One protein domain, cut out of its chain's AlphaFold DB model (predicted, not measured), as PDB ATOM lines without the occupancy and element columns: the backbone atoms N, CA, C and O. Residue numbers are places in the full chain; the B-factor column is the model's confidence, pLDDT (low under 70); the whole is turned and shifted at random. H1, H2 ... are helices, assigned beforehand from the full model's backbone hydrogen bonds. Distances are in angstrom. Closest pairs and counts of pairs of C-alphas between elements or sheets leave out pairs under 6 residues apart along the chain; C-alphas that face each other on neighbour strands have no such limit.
ATOM      1  N   PRO A 967     174.378 150.413 240.269       88.94
ATOM      2  CA  PRO A 967     173.164 150.099 241.021       88.94
ATOM      3  C   PRO A 967     172.943 148.590 241.194       88.94
ATOM      4  O   PRO A 967     172.476 148.171 242.249       88.94
ATOM      5  N   ARG A 968     173.299 147.751 240.204       89.94
ATOM      6  CA  ARG A 968     173.210 146.281 240.336       89.94
ATOM      7  C   ARG A 968     174.127 145.774 241.449       89.94
ATOM      8  O   ARG A 968     173.688 144.998 242.296       89.94
ATOM      9  N   ALA A 969     175.359 146.279 241.488       90.69
ATOM     10  CA  ALA A 969     176.314 146.033 242.561       90.69
ATOM     11  C   ALA A 969     175.764 146.472 243.931       90.69
ATOM     12  O   ALA A 969     175.772 145.679 244.872       90.69
ATOM     13  N   ALA A 970     175.214 147.687 244.038       92.81
ATOM     14  CA  ALA A 970     174.646 148.203 245.285       92.81
ATOM     15  C   ALA A 970     173.467 147.357 245.811       92.81
ATOM     16  O   ALA A 970     173.434 147.022 246.994       92.81
ATOM     17  N   LEU A 971     172.537 146.936 244.946       94.00
ATOM     18  CA  LEU A 971     171.401 146.086 245.341       94.00
ATOM     19  C   LEU A 971     171.844 144.697 245.847       94.00
ATOM     20  O   LEU A 971     171.259 144.163 246.795       94.00
ATOM     21  N   LEU A 972     172.897 144.118 245.258       93.38
ATOM     22  CA  LEU A 972     173.495 142.867 245.742       93.38
ATOM     23  C   LEU A 972     174.257 143.058 247.066       93.38
ATOM     24  O   LEU A 972     174.204 142.178 247.929       93.38
ATOM     25  N   LEU A 973     174.917 144.206 247.259       94.44
ATOM     26  CA  LEU A 973     175.581 144.558 248.518       94.44
ATOM     27  C   LEU A 973     174.580 144.782 249.661       94.44
ATOM     28  O   LEU A 973     174.841 144.308 250.764       94.44
ATOM     29  N   GLU A 974     173.409 145.378 249.413       94.69
ATOM     30  CA  GLU A 974     172.328 145.459 250.413       94.69
ATOM     31  C   GLU A 974     171.800 144.070 250.805       94.69
ATOM     32  O   GLU A 974     171.633 143.772 251.990       94.69
ATOM     33  N   CYS A 975     171.614 143.165 249.835       94.25
ATOM     34  CA  CYS A 975     171.272 141.769 250.136       94.25
ATOM     35  C   CYS A 975     172.356 141.093 250.996       94.25
ATOM     36  O   CYS A 975     172.037 140.357 251.932       94.25
ATOM     37  N   CYS A 976     173.634 141.360 250.711       94.25
ATOM     38  CA  CYS A 976     174.776 140.828 251.455       94.25
ATOM     39  C   CYS A 976     174.813 141.375 252.895       94.25
ATOM     40  O   CYS A 976     174.897 140.610 253.858       94.25
ATOM     41  N   HIS A 977     174.642 142.691 253.055       93.94
ATOM     42  CA  HIS A 977     174.561 143.372 254.346       93.94
ATOM     43  C   HIS A 977     173.395 142.853 255.200       93.94
ATOM     44  O   HIS A 977     173.574 142.569 256.388       93.94
ATOM     45  N   PHE A 978     172.218 142.654 254.600       93.00
ATOM     46  CA  PHE A 978     171.047 142.097 255.275       93.00
ATOM     47  C   PHE A 978     171.295 140.670 255.790       93.00
ATOM     48  O   PHE A 978     171.001 140.375 256.954       93.00
ATOM     49  N   VAL A 979     171.895 139.795 254.973       92.88
ATOM     50  CA  VAL A 979     172.263 138.432 255.398       92.88
ATOM     51  C   VAL A 979     173.324 138.472 256.506       92.88
ATOM     52  O   VAL A 979     173.152 137.788 257.515       92.88
ATOM     53  N   SER A 980     174.345 139.332 256.407       92.50
ATOM     54  CA  SER A 980     175.370 139.476 257.455       92.50
ATOM     55  C   SER A 980     174.808 140.026 258.773       92.50
ATOM     56  O   SER A 980     175.206 139.604 259.861       92.50
ATOM     57  N   ARG A 981     173.802 140.907 258.721       92.00
ATOM     58  CA  ARG A 981     173.041 141.319 259.910       92.00
ATOM     59  C   ARG A 981     172.231 140.167 260.502       92.00
ATOM     60  O   ARG A 981     172.242 139.996 261.721       92.00
ATOM     61  N   CYS A 982     171.599 139.334 259.676       91.00
ATOM     62  CA  CYS A 982     170.911 138.126 260.143       91.00
ATOM     63  C   CYS A 982     171.885 137.114 260.774       91.00
ATOM     64  O   CYS A 982     171.548 136.532 261.807       91.00
ATOM     65  N   ASN A 983     173.103 136.969 260.231       89.38
ATOM     66  CA  ASN A 983     174.184 136.158 260.810       89.38
ATOM     67  C   ASN A 983     174.515 136.593 262.244       89.38
ATOM     68  O   ASN A 983     174.586 135.761 263.148       89.38
ATOM     69  N   ARG A 984     174.608 137.909 262.468       89.44
ATOM     70  CA  ARG A 984     174.875 138.551 263.771       89.44
ATOM     71  C   ARG A 984     173.648 138.635 264.694       89.44
ATOM     72  O   ARG A 984     173.696 139.314 265.715       89.44
ATOM     73  N   GLY A 985     172.521 138.019 264.328       85.75
ATOM     74  CA  GLY A 985     171.269 138.079 265.092       85.75
ATOM     75  C   GLY A 985     170.518 139.420 265.023       85.75
ATOM     76  O   GLY A 985     169.468 139.554 265.652       85.75
ATOM     77  N   GLN A 986     170.984 140.390 264.229       88.06
ATOM     78  CA  GLN A 986     170.379 141.719 264.048       88.06
ATOM     79  C   GLN A 986     169.191 141.694 263.067       88.06
ATOM     80  O   GLN A 986     169.113 142.472 262.113       88.06
ATOM     81  N   TRP A 987     168.258 140.772 263.312       88.94
ATOM     82  CA  TRP A 987     167.009 140.617 262.566       88.94
ATOM     83  C   TRP A 987     166.139 141.892 262.632       88.94
ATOM     84  O   TRP A 987     166.177 142.591 263.653       88.94
ATOM     85  N   PRO A 988     165.298 142.166 261.612       88.38
ATOM     86  CA  PRO A 988     164.257 143.195 261.673       88.38
ATOM     87  C   PRO A 988     163.398 143.094 262.942       88.38
ATOM     88  O   PRO A 988     163.052 141.993 263.378       88.38
ATOM     89  N   GLU A 989     163.025 144.239 263.524       83.88
ATOM     90  CA  GLU A 989     162.364 144.306 264.839       83.88
ATOM     91  C   GLU A 989     161.081 143.472 264.906       83.88
ATOM     92  O   GLU A 989     160.859 142.717 265.846       83.88
ATOM     93  N   TRP A 990     160.269 143.509 263.853       82.56
ATOM     94  CA  TRP A 990     159.023 142.746 263.773       82.56
ATOM     95  C   TRP A 990     159.214 141.216 263.694       82.56
ATOM     96  O   TRP A 990     158.253 140.477 263.905       82.56
ATOM     97  N   ILE A 991     160.418 140.723 263.364       84.69
ATOM     98  CA  ILE A 991     160.748 139.285 263.405       84.69
ATOM     99  C   ILE A 991     161.126 138.864 264.834       84.69
ATOM    100  O   ILE A 991     160.850 137.727 265.215       84.69
ATOM    101  N   ARG A 992     161.728 139.769 265.620       78.50
ATOM    102  CA  ARG A 992     162.129 139.536 267.019       78.50
ATOM    103  C   ARG A 992     160.983 139.750 268.010       78.50
ATOM    104  O   ARG A 992     160.808 138.957 268.932       78.50
ATOM    105  N   SER A 993     160.198 140.805 267.822       66.56
ATOM    106  CA  SER A 993     159.100 141.182 268.713       66.56
ATOM    107  C   SER A 993     157.849 140.322 268.491       66.56
ATOM    108  O   SER A 993     157.344 140.148 267.383       66.56
ATOM    109  N   SER A 994     157.289 139.796 269.584       52.44
ATOM    110  CA  SER A 994     156.064 138.981 269.548       52.44
ATOM    111  C   SER A 994     154.771 139.806 269.388       52.44
ATOM    112  O   SER A 994     153.683 139.230 269.323       52.44
ATOM    113  N   ARG A1015     158.101 130.633 269.073       79.50
ATOM    114  CA  ARG A1015     157.842 129.679 267.977       79.50
ATOM    115  C   ARG A1015     157.564 130.397 266.645       79.50
ATOM    116  O   ARG A1015     158.053 129.939 265.612       79.50
ATOM    117  N   ARG A1016     156.832 131.519 266.649       79.75
ATOM    118  CA  ARG A1016     156.560 132.347 265.459       79.75
ATOM    119  C   ARG A1016     157.822 133.054 264.960       79.75
ATOM    120  O   ARG A1016     158.094 132.965 263.765       79.75
ATOM    121  N   MET A1017     158.618 133.656 265.849       85.12
ATOM    122  CA  MET A1017     159.938 134.224 265.524       85.12
ATOM    123  C   MET A1017     160.829 133.184 264.827       85.12
ATOM    124  O   MET A1017     161.258 133.396 263.696       85.12
ATOM    125  N   HIS A1018     161.043 132.016 265.440       86.38
ATOM    126  CA  HIS A1018     161.897 130.967 264.865       86.38
ATOM    127  C   HIS A1018     161.339 130.354 263.572       86.38
ATOM    128  O   HIS A1018     162.106 129.857 262.743       86.38
ATOM    129  N   SER A1019     160.018 130.403 263.371       85.75
ATOM    130  CA  SER A1019     159.391 130.061 262.093       85.75
ATOM    131  C   SER A1019     159.750 131.089 261.012       85.75
ATOM    132  O   SER A1019     160.270 130.712 259.967       85.75
ATOM    133  N   LEU A1020     159.587 132.390 261.290       87.25
ATOM    134  CA  LEU A1020     159.930 133.486 260.371       87.25
ATOM    135  C   LEU A1020     161.427 133.511 260.015       87.25
ATOM    136  O   LEU A1020     161.770 133.581 258.835       87.25
ATOM    137  N   GLN A1021     162.311 133.370 261.008       89.88
ATOM    138  CA  GLN A1021     163.766 133.279 260.812       89.88
ATOM    139  C   GLN A1021     164.150 132.085 259.921       89.88
ATOM    140  O   GLN A1021     165.038 132.185 259.073       89.88
ATOM    141  N   ARG A1022     163.454 130.944 260.055       88.19
ATOM    142  CA  ARG A1022     163.659 129.799 259.156       88.19
ATOM    143  C   ARG A1022     163.099 129.995 257.766       88.19
ATOM    144  O   ARG A1022     163.708 129.510 256.817       88.19
ATOM    145  N   THR A1023     161.950 130.646 257.645       87.44
ATOM    146  CA  THR A1023     161.382 131.006 256.350       87.44
ATOM    147  C   THR A1023     162.389 131.866 255.590       87.44
ATOM    148  O   THR A1023     162.784 131.470 254.498       87.44
ATOM    149  N   ALA A1024     162.945 132.911 256.216       89.62
ATOM    150  CA  ALA A1024     164.056 133.692 255.661       89.62
ATOM    151  C   ALA A1024     165.247 132.813 255.230       89.62
ATOM    152  O   ALA A1024     165.676 132.882 254.083       89.62
ATOM    153  N   GLY A1025     165.711 131.907 256.097       89.75
ATOM    154  CA  GLY A1025     166.814 130.992 255.780       89.75
ATOM    155  C   GLY A1025     166.578 130.065 254.579       89.75
ATOM    156  O   GLY A1025     167.512 129.784 253.827       89.75
ATOM    157  N   ARG A1026     165.333 129.621 254.343       87.62
ATOM    158  CA  ARG A1026     164.971 128.869 253.126       87.62
ATOM    159  C   ARG A1026     165.063 129.741 251.872       87.62
ATOM    160  O   ARG A1026     165.456 129.234 250.825       87.62
ATOM    161  N   TYR A1027     164.723 131.024 251.973       87.06
ATOM    162  CA  TYR A1027     164.803 131.960 250.853       87.06
ATOM    163  C   TYR A1027     166.233 132.405 250.555       87.06
ATOM    164  O   TYR A1027     166.607 132.399 249.388       87.06
ATOM    165  N   PHE A1028     167.071 132.639 251.569       91.69
ATOM    166  CA  PHE A1028     168.515 132.828 251.371       91.69
ATOM    167  C   PHE A1028     169.126 131.636 250.613       91.69
ATOM    168  O   PHE A1028     169.852 131.821 249.642       91.69
ATOM    169  N   TYR A1029     168.753 130.400 250.963       89.06
ATOM    170  CA  TYR A1029     169.157 129.214 250.201       89.06
ATOM    171  C   TYR A1029     168.628 129.200 248.750       89.06
ATOM    172  O   TYR A1029     169.368 128.818 247.844       89.06
ATOM    173  N   GLN A1030     167.393 129.645 248.489       89.62
ATOM    174  CA  GLN A1030     166.885 129.787 247.114       89.62
ATOM    175  C   GLN A1030     167.643 130.858 246.315       89.62
ATOM    176  O   GLN A1030     167.930 130.633 245.141       89.62
ATOM    177  N   TRP A1031     168.002 131.984 246.944       91.75
ATOM    178  CA  TRP A1031     168.864 133.007 246.351       91.75
ATOM    179  C   TRP A1031     170.224 132.404 245.978       91.75
ATOM    180  O   TRP A1031     170.635 132.498 244.826       91.75
ATOM    181  N   ALA A1032     170.879 131.699 246.906       90.25
ATOM    182  CA  ALA A1032     172.165 131.047 246.660       90.25
ATOM    183  C   ALA A1032     172.113 129.979 245.554       90.25
ATOM    184  O   ALA A1032     173.045 129.907 244.761       90.25
ATOM    185  N   LEU A1033     171.036 129.187 245.450       88.81
ATOM    186  CA  LEU A1033     170.856 128.256 244.327       88.81
ATOM    187  C   LEU A1033     170.806 128.986 242.977       88.81
ATOM    188  O   LEU A1033     171.468 128.560 242.038       88.81
ATOM    189  N   GLN A1034     170.034 130.072 242.878       88.31
ATOM    190  CA  GLN A1034     169.887 130.830 241.633       88.31
ATOM    191  C   GLN A1034     171.157 131.615 241.270       88.31
ATOM    192  O   GLN A1034     171.560 131.604 240.111       88.31
ATOM    193  N   ILE A1035     171.833 132.225 242.249       88.75
ATOM    194  CA  ILE A1035     173.143 132.868 242.057       88.75
ATOM    195  C   ILE A1035     174.186 131.830 241.618       88.75
ATOM    196  O   ILE A1035     174.884 132.045 240.633       88.75
ATOM    197  N   GLY A1036     174.266 130.692 242.314       85.56
ATOM    198  CA  GLY A1036     175.229 129.628 242.026       85.56
ATOM    199  C   GLY A1036     175.072 129.046 240.622       85.56
ATOM    200  O   GLY A1036     176.063 128.891 239.922       85.56
ATOM    201  N   GLU A1037     173.839 128.803 240.171       85.75
ATOM    202  CA  GLU A1037     173.561 128.302 238.818       85.75
ATOM    203  C   GLU A1037     174.005 129.287 237.718       85.75
ATOM    204  O   GLU A1037     174.572 128.876 236.704       85.75
ATOM    205  N   GLN A1038     173.793 130.593 237.921       82.25
ATOM    206  CA  GLN A1038     174.270 131.628 236.995       82.25
ATOM    207  C   GLN A1038     175.805 131.736 237.019       82.25
ATOM    208  O   GLN A1038     176.424 131.809 235.961       82.25
ATOM    209  N   LEU A1039     176.427 131.704 238.206       82.31
ATOM    210  CA  LEU A1039     177.886 131.753 238.349       82.31
ATOM    211  C   LEU A1039     178.570 130.528 237.724       82.31
ATOM    212  O   LEU A1039     179.569 130.709 237.039       82.31
ATOM    213  N   SER A1040     178.027 129.314 237.872       80.44
ATOM    214  CA  SER A1040     178.541 128.124 237.173       80.44
ATOM    215  C   SER A1040     178.549 128.320 235.656       80.44
ATOM    216  O   SER A1040     179.599 128.169 235.036       80.44
ATOM    217  N   ARG A1041     177.424 128.760 235.072       77.81
ATOM    218  CA  ARG A1041     177.321 129.002 233.622       77.81
ATOM    219  C   ARG A1041     178.278 130.099 233.128       77.81
ATOM    220  O   ARG A1041     178.811 129.977 232.032       77.81
ATOM    221  N   LEU A1042     178.544 131.130 233.934       71.12
ATOM    222  CA  LEU A1042     179.535 132.174 233.621       71.12
ATOM    223  C   LEU A1042     180.986 131.665 233.721       71.12
ATOM    224  O   LEU A1042     181.820 131.992 232.876       71.12
ATOM    225  N   ILE A1043     181.300 130.841 234.727       70.69
ATOM    226  CA  ILE A1043     182.632 130.240 234.909       70.69
ATOM    227  C   ILE A1043     182.949 129.276 233.756       70.69
ATOM    228  O   ILE A1043     184.044 129.331 233.202       70.69
ATOM    229  N   GLU A1044     181.981 128.458 233.336       67.75
ATOM    230  CA  GLU A1044     182.090 127.547 232.183       67.75
ATOM    231  C   GLU A1044     182.332 128.281 230.847       67.75
ATOM    232  O   GLU A1044     182.933 127.718 229.936       67.75
ATOM    233  N   GLN A1045     181.922 129.550 230.743       64.19
ATOM    234  CA  GLN A1045     182.125 130.421 229.574       64.19
ATOM    235  C   GLN A1045     183.376 131.319 229.679       64.19
ATOM    236  O   GLN A1045     183.600 132.181 228.827       64.19
ATOM    237  N   THR A1046     184.198 131.172 230.724       60.94
ATOM    238  CA  THR A1046     185.335 132.075 230.963       60.94
ATOM    239  C   THR A1046     186.574 131.676 230.156       60.94
ATOM    240  O   THR A1046     187.376 130.849 230.586       60.94
ATOM    241  N   GLU A1047     186.781 132.335 229.014       56.66
ATOM    242  CA  GLU A1047     188.018 132.232 228.228       56.66
ATOM    243  C   GLU A1047     189.275 132.621 229.035       56.66
ATOM    244  O   GLU A1047     189.275 133.539 229.868       56.66
ATOM    245  N   THR A1048     190.389 131.940 228.756       57.31
ATOM    246  CA  THR A1048     191.694 132.189 229.383       57.31
ATOM    247  C   THR A1048     192.425 133.357 228.715       57.31
ATOM    248  O   THR A1048     193.314 133.147 227.893       57.31
ATOM    249  N   LYS A1049     192.056 134.590 229.083       65.00
ATOM    250  CA  LYS A1049     192.805 135.814 228.737       65.00
ATOM    251  C   LYS A1049     194.189 135.851 229.399       65.00
ATOM    252  O   LYS A1049     194.359 135.367 230.520       65.00
ATOM    253  N   ASP A1050     195.151 136.496 228.740       68.56
ATOM    254  CA  ASP A1050     196.517 136.657 229.253       68.56
ATOM    255  C   ASP A1050     196.599 137.606 230.460       68.56
ATOM    256  O   ASP A1050     195.872 138.598 230.546       68.56
ATOM    257  N   LYS A1051     197.564 137.383 231.368       68.50
ATOM    258  CA  LYS A1051     197.751 138.247 232.557       68.50
ATOM    259  C   LYS A1051     198.093 139.707 232.232       68.50
ATOM    260  O   LYS A1051     197.891 140.567 233.084       68.50
ATOM    261  N   GLN A1052     198.605 140.004 231.036       66.88
ATOM    262  CA  GLN A1052     198.803 141.387 230.580       66.88
ATOM    263  C   GLN A1052     197.496 142.016 230.078       66.88
ATOM    264  O   GLN A1052     197.216 143.160 230.418       66.88
ATOM    265  N   GLN A1053     196.670 141.257 229.349       64.75
ATOM    266  CA  GLN A1053     195.354 141.710 228.888       64.75
ATOM    267  C   GLN A1053     194.424 141.978 230.073       64.75
ATOM    268  O   GLN A1053     193.856 143.058 230.149       64.75
ATOM    269  N   LEU A1054     194.356 141.052 231.038       67.44
ATOM    270  CA  LEU A1054     193.563 141.221 232.262       67.44
ATOM    271  C   LEU A1054     193.983 142.463 233.059       67.44
ATOM    272  O   LEU A1054     193.130 143.204 233.516       67.44
ATOM    273  N   LYS A1055     195.287 142.745 233.179       69.62
ATOM    274  CA  LYS A1055     195.756 143.973 233.845       69.62
ATOM    275  C   LYS A1055     195.413 145.246 233.078       69.62
ATOM    276  O   LYS A1055     195.175 146.265 233.709       69.62
ATOM    277  N   MET A1056     195.416 145.198 231.747       70.75
ATOM    278  CA  MET A1056     195.021 146.336 230.915       70.75
ATOM    279  C   MET A1056     193.512 146.601 231.036       70.75
ATOM    280  O   MET A1056     193.109 147.744 231.208       70.75
ATOM    281  N   GLU A1057     192.711 145.535 231.036       66.88
ATOM    282  CA  GLU A1057     191.262 145.527 231.275       66.88
ATOM    283  C   GLU A1057     190.931 146.092 232.672       66.88
ATOM    284  O   GLU A1057     190.224 147.092 232.751       66.88
ATOM    285  N   ASP A1058     191.566 145.588 233.741       71.00
ATOM    286  CA  ASP A1058     191.474 146.126 235.113       71.00
ATOM    287  C   ASP A1058     191.844 147.630 235.199       71.00
ATOM    288  O   ASP A1058     191.301 148.352 236.031       71.00
ATOM    289  N   THR A1059     192.780 148.128 234.373       72.25
ATOM    290  CA  THR A1059     193.145 149.565 234.334       72.25
ATOM    291  C   THR A1059     192.252 150.427 233.443       72.25
ATOM    292  O   THR A1059     192.381 151.649 233.469       72.25
ATOM    293  N   MET A1060     191.377 149.813 232.644       66.44
ATOM    294  CA  MET A1060     190.437 150.499 231.755       66.44
ATOM    295  C   MET A1060     188.983 150.415 232.250       66.44
ATOM    296  O   MET A1060     188.156 151.166 231.747       66.44
ATOM    297  N   GLU A1061     188.660 149.551 233.221       70.38
ATOM    298  CA  GLU A1061     187.308 149.345 233.770       70.38
ATOM    299  C   GLU A1061     186.820 150.549 234.618       70.38
ATOM    300  O   GLU A1061     186.949 150.570 235.844       70.38
ATOM    301  N   ASP A1062     186.227 151.565 233.976       76.25
ATOM    302  CA  ASP A1062     185.539 152.669 234.665       76.25
ATOM    303  C   ASP A1062     184.054 152.348 234.915       76.25
ATOM    304  O   ASP A1062     183.197 152.512 234.046       76.25
ATOM    305  N   PHE A1063     183.726 151.956 236.149       74.25
ATOM    306  CA  PHE A1063     182.358 151.658 236.601       74.25
ATOM    307  C   PHE A1063     181.365 152.836 236.553       74.25
ATOM    308  O   PHE A1063     180.184 152.637 236.864       74.25
ATOM    309  N   PHE A1064     181.799 154.049 236.201       71.44
ATOM    310  CA  PHE A1064     180.919 155.194 235.961       71.44
ATOM    311  C   PHE A1064     180.503 155.351 234.488       71.44
ATOM    312  O   PHE A1064     179.468 155.988 234.236       71.44
ATOM    313  N   ASP A1065     181.232 154.737 233.547       71.56
ATOM    314  CA  ASP A1065     180.855 154.625 232.133       71.56
ATOM    315  C   ASP A1065     180.336 153.213 231.810       71.56
ATOM    316  O   ASP A1065     181.068 152.239 231.615       71.56
ATOM    317  N   ASP A1066     179.014 153.110 231.709       70.25
ATOM    318  CA  ASP A1066     178.333 151.850 231.436       70.25
ATOM    319  C   ASP A1066     178.626 151.277 230.034       70.25
ATOM    320  O   ASP A1066     178.338 150.098 229.821       70.25
ATOM    321  N   ALA A1067     179.200 152.056 229.105       65.94
ATOM    322  CA  ALA A1067     179.639 151.588 227.787       65.94
ATOM    323  C   ALA A1067     181.046 150.960 227.796       65.94
ATOM    324  O   ALA A1067     181.406 150.260 226.854       65.94
ATOM    325  N   ILE A1068     181.831 151.182 228.857       66.00
ATOM    326  CA  ILE A1068     183.145 150.551 229.048       66.00
ATOM    327  C   ILE A1068     182.997 149.185 229.733       66.00
ATOM    328  O   ILE A1068     183.713 148.244 229.398       66.00
ATOM    329  N   VAL A1069     182.052 149.058 230.674       65.62
ATOM    330  CA  VAL A1069     181.925 147.870 231.544       65.62
ATOM    331  C   VAL A1069     180.812 146.900 231.108       65.62
ATOM    332  O   VAL A1069     180.737 145.781 231.611       65.62
ATOM    333  N   ASN A1070     179.946 147.270 230.155       65.88
ATOM    334  CA  ASN A1070     178.980 146.341 229.553       65.88
ATOM    335  C   ASN A1070     179.230 146.179 228.051       65.88
ATOM    336  O   ASN A1070     179.058 147.131 227.294       65.88
ATOM    337  N   ASP A1071     179.510 144.947 227.617       64.00
ATOM    338  CA  ASP A1071     179.498 144.565 226.200       64.00
ATOM    339  C   ASP A1071     178.164 144.970 225.529       64.00
ATOM    340  O   ASP A1071     177.099 144.897 226.150       64.00
ATOM    341  N   ASP A1072     178.188 145.298 224.229       55.19
ATOM    342  CA  ASP A1072     177.008 145.711 223.444       55.19
ATOM    343  C   ASP A1072     175.797 144.767 223.578       55.19
ATOM    344  O   ASP A1072     174.642 145.203 223.511       55.19
ATOM    345  N   THR A1073     176.027 143.469 223.785       57.91
ATOM    346  CA  THR A1073     174.966 142.469 223.990       57.91
ATOM    347  C   THR A1073     174.275 142.617 225.352       57.91
ATOM    348  O   THR A1073     173.070 142.397 225.459       57.91
ATOM    349  N   GLY A1074     175.005 143.053 226.383       55.09
ATOM    350  CA  GLY A1074     174.576 143.072 227.783       55.09
ATOM    351  C   GLY A1074     174.557 141.698 228.465       55.09
ATOM    352  O   GLY A1074     174.080 141.598 229.591       55.09
ATOM    353  N   GLU A1075     175.047 140.644 227.803       52.75
ATOM    354  CA  GLU A1075     174.967 139.258 228.298       52.75
ATOM    355  C   GLU A1075     176.124 138.877 229.241       52.75
ATOM    356  O   GLU A1075     175.991 137.958 230.051       52.75
ATOM    357  N   ARG A1076     177.257 139.589 229.171       63.38
ATOM    358  CA  ARG A1076     178.448 139.314 229.986       63.38
ATOM    359  C   ARG A1076     178.343 139.989 231.354       63.38
ATOM    360  O   ARG A1076     178.191 141.202 231.453       63.38
ATOM    361  N   CYS A1077     178.451 139.199 232.421       70.81
ATOM    362  CA  CYS A1077     178.488 139.701 233.797       70.81
ATOM    363  C   CYS A1077     179.908 140.203 234.147       70.81
ATOM    364  O   CYS A1077     180.834 139.383 234.097       70.81
ATOM    365  N   PRO A1078     180.109 141.483 234.527       76.44
ATOM    366  CA  PRO A1078     181.437 142.027 234.833       76.44
ATOM    367  C   PRO A1078     182.134 141.305 236.003       76.44
ATOM    368  O   PRO A1078     181.453 140.922 236.963       76.44
ATOM    369  N   PRO A1079     183.473 141.139 235.999       75.44
ATOM    370  CA  PRO A1079     184.193 140.402 237.046       75.44
ATOM    371  C   PRO A1079     183.949 140.938 238.466       75.44
ATOM    372  O   PRO A1079     183.776 140.152 239.401       75.44
ATOM    373  N   ALA A1080     183.851 142.260 238.635       80.06
ATOM    374  CA  ALA A1080     183.516 142.876 239.920       80.06
ATOM    375  C   ALA A1080     182.105 142.494 240.416       80.06
ATOM    376  O   ALA A1080     181.903 142.242 241.606       80.06
ATOM    377  N   LEU A1081     181.132 142.379 239.504       83.19
ATOM    378  CA  LEU A1081     179.760 141.983 239.828       83.19
ATOM    379  C   LEU A1081     179.675 140.489 240.190       83.19
ATOM    380  O   LEU A1081     178.962 140.125 241.127       83.19
ATOM    381  N   GLN A1082     180.466 139.638 239.524       83.38
ATOM    382  CA  GLN A1082     180.647 138.232 239.911       83.38
ATOM    383  C   GLN A1082     181.230 138.116 241.330       83.38
ATOM    384  O   GLN A1082     180.725 137.340 242.142       83.38
ATOM    385  N   LEU A1083     182.240 138.926 241.669       83.94
ATOM    386  CA  LEU A1083     182.846 138.940 243.004       83.94
ATOM    387  C   LEU A1083     181.855 139.388 244.093       83.94
ATOM    388  O   LEU A1083     181.800 138.774 245.158       83.94
ATOM    389  N   ILE A1084     181.009 140.386 243.828       88.31
ATOM    390  CA  ILE A1084     179.936 140.793 244.754       88.31
ATOM    391  C   ILE A1084     178.899 139.670 244.934       88.31
ATOM    392  O   ILE A1084     178.470 139.395 246.058       88.31
ATOM    393  N   ALA A1085     178.546 138.955 243.863       88.44
ATOM    394  CA  ALA A1085     177.671 137.785 243.941       88.44
ATOM    395  C   ALA A1085     178.290 136.638 244.768       88.44
ATOM    396  O   ALA A1085     177.585 135.971 245.528       88.44
ATOM    397  N   MET A1086     179.611 136.444 244.682       86.56
ATOM    398  CA  MET A1086     180.358 135.499 245.523       86.56
ATOM    399  C   MET A1086     180.397 135.920 246.999       86.56
ATOM    400  O   MET A1086     180.297 135.055 247.867       86.56
ATOM    401  N   LEU A1087     180.498 137.219 247.311       90.50
ATOM    402  CA  LEU A1087     180.415 137.720 248.692       90.50
ATOM    403  C   LEU A1087     179.035 137.431 249.305       90.50
ATOM    404  O   LEU A1087     178.958 136.881 250.405       90.50
ATOM    405  N   LEU A1088     177.956 137.701 248.561       91.81
ATOM    406  CA  LEU A1088     176.589 137.344 248.956       91.81
ATOM    407  C   LEU A1088     176.435 135.823 249.157       91.81
ATOM    408  O   LEU A1088     175.869 135.382 250.159       91.81
ATOM    409  N   LEU A1089     176.987 135.005 248.254       90.38
ATOM    410  CA  LEU A1089     177.000 133.546 248.396       90.38
ATOM    411  C   LEU A1089     177.797 133.086 249.636       90.38
ATOM    412  O   LEU A1089     177.385 132.141 250.314       90.38
ATOM    413  N   ASN A1090     178.899 133.752 249.986       88.38
ATOM    414  CA  ASN A1090     179.667 133.432 251.188       88.38
ATOM    415  C   ASN A1090     178.877 133.732 252.476       88.38
ATOM    416  O   ASN A1090     178.752 132.846 253.321       88.38
ATOM    417  N   GLU A1091     178.273 134.920 252.601       92.00
ATOM    418  CA  GLU A1091     177.426 135.271 253.756       92.00
ATOM    419  C   GLU A1091     176.218 134.327 253.891       92.00
ATOM    420  O   GLU A1091     175.901 133.891 255.000       92.00
ATOM    421  N   ILE A1092     175.587 133.928 252.777       91.00
ATOM    422  CA  ILE A1092     174.499 132.936 252.792       91.00
ATOM    423  C   ILE A1092     175.010 131.547 253.201       91.00
ATOM    424  O   ILE A1092     174.350 130.850 253.974       91.00
ATOM    425  N   THR A1093     176.166 131.099 252.708       88.75
ATOM    426  CA  THR A1093     176.684 129.782 253.114       88.75
ATOM    427  C   THR A1093     177.171 129.781 254.565       88.75
ATOM    428  O   THR A1093     176.999 128.759 255.225       88.75
ATOM    429  N   SER A1094     177.666 130.902 255.107       88.12
ATOM    430  CA  SER A1094     177.898 131.070 256.552       88.12
ATOM    431  C   SER A1094     176.585 130.986 257.330       88.12
ATOM    432  O   SER A1094     176.456 130.134 258.211       88.12
ATOM    433  N   PHE A1095     175.545 131.713 256.900       89.31
ATOM    434  CA  PHE A1095     174.204 131.617 257.484       89.31
ATOM    435  C   PHE A1095     173.707 130.165 257.548       89.31
ATOM    436  O   PHE A1095     173.175 129.729 258.566       89.31
ATOM    437  N   LEU A1096     173.896 129.377 256.486       87.81
ATOM    438  CA  LEU A1096     173.456 127.977 256.426       87.81
ATOM    439  C   LEU A1096     174.366 126.998 257.200       87.81
ATOM    440  O   LEU A1096     173.898 125.942 257.641       87.81
ATOM    441  N   ARG A1097     175.653 127.323 257.384       84.81
ATOM    442  CA  ARG A1097     176.593 126.551 258.216       84.81
ATOM    443  C   ARG A1097     176.375 126.793 259.707       84.81
ATOM    444  O   ARG A1097     176.427 125.834 260.472       84.81
ATOM    445  N   GLU A1098     176.126 128.035 260.098       85.12
ATOM    446  CA  GLU A1098     176.212 128.502 261.479       85.12
ATOM    447  C   GLU A1098     174.815 128.898 261.993       85.12
ATOM    448  O   GLU A1098     174.149 128.115 262.678       85.12
ATOM    449  N   THR A1099     174.313 130.068 261.595       85.31
ATOM    450  CA  THR A1099     173.086 130.693 262.122       85.31
ATOM    451  C   THR A1099     171.821 129.844 261.939       85.31
ATOM    452  O   THR A1099     171.015 129.704 262.855       85.31
ATOM    453  N   PHE A1100     171.627 129.203 260.785       86.56
ATOM    454  CA  PHE A1100     170.432 128.398 260.499       86.56
ATOM    455  C   PHE A1100     170.338 127.126 261.356       86.56
ATOM    456  O   PHE A1100     169.244 126.576 261.538       86.56
ATOM    457  N   ARG A1101     171.474 126.656 261.894       83.50
ATOM    458  CA  ARG A1101     171.533 125.489 262.782       83.50
ATOM    459  C   ARG A1101     171.140 125.838 264.216       83.50
ATOM    460  O   ARG A1101     170.502 125.012 264.863       83.50
ATOM    461  N   THR A1102     171.469 127.043 264.691       83.44
ATOM    462  CA  THR A1102     171.178 127.476 266.072       83.44
ATOM    463  C   THR A1102     169.711 127.848 266.291       83.44
ATOM    464  O   THR A1102     169.205 127.669 267.398       83.44
ATOM    465  N   ILE A1103     168.984 128.294 265.254       83.94
ATOM    466  CA  ILE A1103     167.538 128.577 265.342       83.94
ATOM    467  C   ILE A1103     166.792 127.312 265.837       83.94
ATOM    468  O   ILE A1103     166.820 126.289 265.149       83.94
ATOM    469  N   PRO A1104     166.057 127.323 266.965       80.81
ATOM    470  CA  PRO A1104     165.389 126.126 267.490       80.81
ATOM    471  C   PRO A1104     164.359 125.524 266.524       80.81
ATOM    472  O   PRO A1104     163.542 126.241 265.942       80.81
ATOM    473  N   ARG A1105     164.371 124.197 266.306       71.88
ATOM    474  CA  ARG A1105     163.345 123.512 265.486       71.88
ATOM    475  C   ARG A1105     161.972 123.613 266.156       71.88
ATOM    476  O   ARG A1105     161.828 123.288 267.332       71.88
ATOM    477  N   SER A1149     167.694 117.616 253.760       43.66
ATOM    478  CA  SER A1149     168.727 116.747 253.173       43.66
ATOM    479  C   SER A1149     169.231 117.295 251.833       43.66
ATOM    480  O   SER A1149     170.437 117.390 251.619       43.66
ATOM    481  N   SER A1150     168.324 117.764 250.971       50.62
ATOM    482  CA  SER A1150     168.652 118.445 249.713       50.62
ATOM    483  C   SER A1150     169.473 119.714 249.955       50.62
ATOM    484  O   SER A1150     170.483 119.913 249.283       50.62
ATOM    485  N   MET A1151     169.105 120.522 250.961       52.88
ATOM    486  CA  MET A1151     169.897 121.669 251.411       52.88
ATOM    487  C   MET A1151     171.304 121.249 251.835       52.88
ATOM    488  O   MET A1151     172.247 121.900 251.416       52.88
ATOM    489  N   HIS A1152     171.491 120.167 252.596       51.75
ATOM    490  CA  HIS A1152     172.836 119.723 252.985       51.75
ATOM    491  C   HIS A1152     173.673 119.208 251.802       51.75
ATOM    492  O   HIS A1152     174.834 119.597 251.677       51.75
ATOM    493  N   CYS A1153     173.104 118.398 250.906       48.38
ATOM    494  CA  CYS A1153     173.823 117.900 249.728       48.38
ATOM    495  C   CYS A1153     174.181 119.031 248.748       48.38
ATOM    496  O   CYS A1153     175.307 119.086 248.258       48.38
ATOM    497  N   ARG A1154     173.260 119.971 248.496       56.31
ATOM    498  CA  ARG A1154     173.502 121.122 247.608       56.31
ATOM    499  C   ARG A1154     174.286 122.252 248.276       56.31
ATOM    500  O   ARG A1154     174.930 123.011 247.567       56.31
ATOM    501  N   LEU A1155     174.308 122.350 249.608       55.12
ATOM    502  CA  LEU A1155     175.220 123.253 250.318       55.12
ATOM    503  C   LEU A1155     176.677 122.870 250.048       55.12
ATOM    504  O   LEU A1155     177.504 123.767 249.956       55.12
ATOM    505  N   ARG A1156     176.988 121.576 249.860       59.25
ATOM    506  CA  ARG A1156     178.324 121.155 249.422       59.25
ATOM    507  C   ARG A1156     178.638 121.705 248.029       59.25
ATOM    508  O   ARG A1156     179.564 122.484 247.920       59.25
ATOM    509  N   PHE A1157     177.768 121.480 247.041       61.94
ATOM    510  CA  PHE A1157     177.883 122.073 245.697       61.94
ATOM    511  C   PHE A1157     178.010 123.614 245.701       61.94
ATOM    512  O   PHE A1157     178.838 124.162 244.984       61.94
ATOM    513  N   LEU A1158     177.251 124.330 246.541       61.38
ATOM    514  CA  LEU A1158     177.363 125.791 246.683       61.38
ATOM    515  C   LEU A1158     178.676 126.233 247.352       61.38
ATOM    516  O   LEU A1158     179.215 127.281 247.002       61.38
ATOM    517  N   ILE A1159     179.197 125.446 248.297       60.59
ATOM    518  CA  ILE A1159     180.526 125.643 248.889       60.59
ATOM    519  C   ILE A1159     181.610 125.347 247.846       60.59
ATOM    520  O   ILE A1159     182.526 126.146 247.708       60.59
ATOM    521  N   ASP A1160     181.483 124.274 247.067       59.56
ATOM    522  CA  ASP A1160     182.433 123.893 246.021       59.56
ATOM    523  C   ASP A1160     182.468 124.949 244.895       59.56
ATOM    524  O   ASP A1160     183.551 125.315 244.442       59.56
ATOM    525  N   ILE A1161     181.320 125.539 244.516       60.25
ATOM    526  CA  ILE A1161     181.253 126.727 243.642       60.25
ATOM    527  C   ILE A1161     181.967 127.916 244.287       60.25
ATOM    528  O   ILE A1161     182.818 128.526 243.644       60.25
ATOM    529  N   ALA A1162     181.655 128.250 245.544       56.25
ATOM    530  CA  ALA A1162     182.260 129.394 246.222       56.25
ATOM    531  C   ALA A1162     183.790 129.249 246.338       56.25
ATOM    532  O   ALA A1162     184.513 130.196 246.039       56.25
ATOM    533  N   PHE A1163     184.292 128.063 246.695       55.91
ATOM    534  CA  PHE A1163     185.725 127.760 246.761       55.91
ATOM    535  C   PHE A1163     186.385 127.737 245.379       55.91
ATOM    536  O   PHE A1163     187.468 128.297 245.231       55.91
ATOM    537  N   SER A1164     185.747 127.138 244.367       53.75
ATOM    538  CA  SER A1164     186.261 127.109 242.991       53.75
ATOM    539  C   SER A1164     186.371 128.523 242.415       53.75
ATOM    540  O   SER A1164     187.444 128.934 241.973       53.75
ATOM    541  N   ALA A1165     185.308 129.324 242.528       49.47
ATOM    542  CA  ALA A1165     185.291 130.714 242.090       49.47
ATOM    543  C   ALA A1165     186.300 131.581 242.868       49.47
ATOM    544  O   ALA A1165     186.996 132.401 242.270       49.47
ATOM    545  N   TYR A1166     186.456 131.364 244.181       48.91
ATOM    546  CA  TYR A1166     187.469 132.040 245.001       48.91
ATOM    547  C   TYR A1166     188.899 131.684 244.555       48.91
ATOM    548  O   TYR A1166     189.743 132.573 244.432       48.91
ATOM    549  N   TYR A1167     189.161 130.419 244.209       47.00
ATOM    550  CA  TYR A1167     190.435 129.980 243.624       47.00
ATOM    551  C   TYR A1167     190.686 130.540 242.216       47.00
ATOM    552  O   TYR A1167     191.823 130.882 241.894       47.00
ATOM    553  N   VAL A1168     189.653 130.660 241.375       46.69
ATOM    554  CA  VAL A1168     189.758 131.272 240.038       46.69
ATOM    555  C   VAL A1168     190.036 132.775 240.150       46.69
ATOM    556  O   VAL A1168     190.947 133.272 239.489       46.69
ATOM    557  N   GLY A1169     189.335 133.486 241.039       41.00
ATOM    558  CA  GLY A1169     189.578 134.904 241.323       41.00
ATOM    559  C   GLY A1169     190.989 135.168 241.861       41.00
ATOM    560  O   GLY A1169     191.691 136.041 241.352       41.00
ATOM    561  N   LEU A1170     191.455 134.359 242.821       36.09
ATOM    562  CA  LEU A1170     192.819 134.452 243.359       36.09
ATOM    563  C   LEU A1170     193.918 134.054 242.360       36.09
ATOM    564  O   LEU A1170     195.057 134.472 242.538       36.09
ATOM    565  N   ARG A1171     193.611 133.283 241.307       33.25
ATOM    566  CA  ARG A1171     194.567 132.978 240.223       33.25
ATOM    567  C   ARG A1171     194.684 134.080 239.169       33.25
ATOM    568  O   ARG A1171     195.705 134.118 238.472       33.25
ATOM    569  N   LYS A1172     193.665 134.938 239.020       38.00
ATOM    570  CA  LYS A1172     193.676 136.059 238.063       38.00
ATOM    571  C   LYS A1172     194.446 137.284 238.573       38.00
ATOM    572  O   LYS A1172     195.025 137.983 237.746       38.00
ATOM    573  N   LYS A1173     194.536 137.481 239.894       30.20
ATOM    574  CA  LYS A1173     195.508 138.409 240.507       30.20
ATOM    575  C   LYS A1173     196.942 137.852 240.489       30.20
ATOM    576  O   LYS A1173     197.873 138.634 240.760       30.20
TER     577      LYS A1173
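AT A GLANCE: This is residues 967 to 994, 1015 to 1105 and 1149 to 1173 of the 1173 residues of an uncharacterized protein of Ancylostoma caninum (UniProt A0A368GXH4). Helix H6 runs through the middle of an elongated, all-helix body, and three other long helices, H1, H3 and H8, pack on it, H1 side by side with it at a shallow tilt and H3 and H8 crossing it at a slant. The short helices H4 and H5 lie towards one end of the long axis and the short H2 and H7 towards the other. The printed part has 144 residues with eight named helices, H1 to H8 in order along the chain, and no named strand. It is only just loose, close to compact, with a radius of gyration of the C-alphas of 17.6 A, and spans 56 by 32 by 25 A.

IN THESE COORDINATES: Find C-alpha 967 at (173.164, 150.099, 241.021); from there H1 runs 24.2 A through residues 967 to 983. H2 follows at residues 989 to 992. After a cut, start again at C-alpha 1015, at (157.842, 129.679, 267.977), where H3, residues 1015 to 1044, begins its 43.3 A. Next come H4, residues 1051 to 1060, 14.3 A, and H5, residues 1066 to 1069. H6 takes residues 1079 to 1097, 26.4 A, and H7 residues 1099 to 1102. After a second cut H8, residues 1149 to 1172, runs 35.0 A to C-alpha 1172 at (193.676, 136.059, 238.063).

HOW THE PARTS SIT: Look first at the hub, H3 and H6, which touch three helices each. They touch each other closest at the C-alphas of Ala 1032 and Leu 1089, 5.7 A apart, running opposite ways at 37 degrees, only just a steep tilt. H1 touches H6 at the C-alphas of Cys 976 and Leu 1088, 4.7 A, the same way at a shallow tilt of 17 degrees. H8 touches H6 with residues 1155 to 1166 alone, closest at the C-alphas of Met 1086 and Ala 1162, 6.4 A. H8 also touches H3, at the C-alphas of Gly 1036 and Leu 1158, 6.4 A, but is apart from H1. H2 touches H3 at the C-alphas of Ile 991 and Met 1017, 5.5 A. H6 and H7 meet only through their link. H4 and H5 touch no helix. Every O i to N i+4 pair is within hydrogen-bond range in H1, H3, H4 and H6, and 19 of 20 are in H8; H2, H5 and H7 are too short for such a pair.

THE WHOLE: The C-alphas of Ser 994 and Gln 1052, the two farthest apart, are 57.9 A apart. Residues 995 to 1014 and 1106 to 1148 are not printed; the gaps are 9.6 A and 15.0 A between C-alphas. Of the links that are printed whole, none is long. The mean pLDDT of the printed part is 75.2; 51 residues are under 70, among them residues 1149 to 1173.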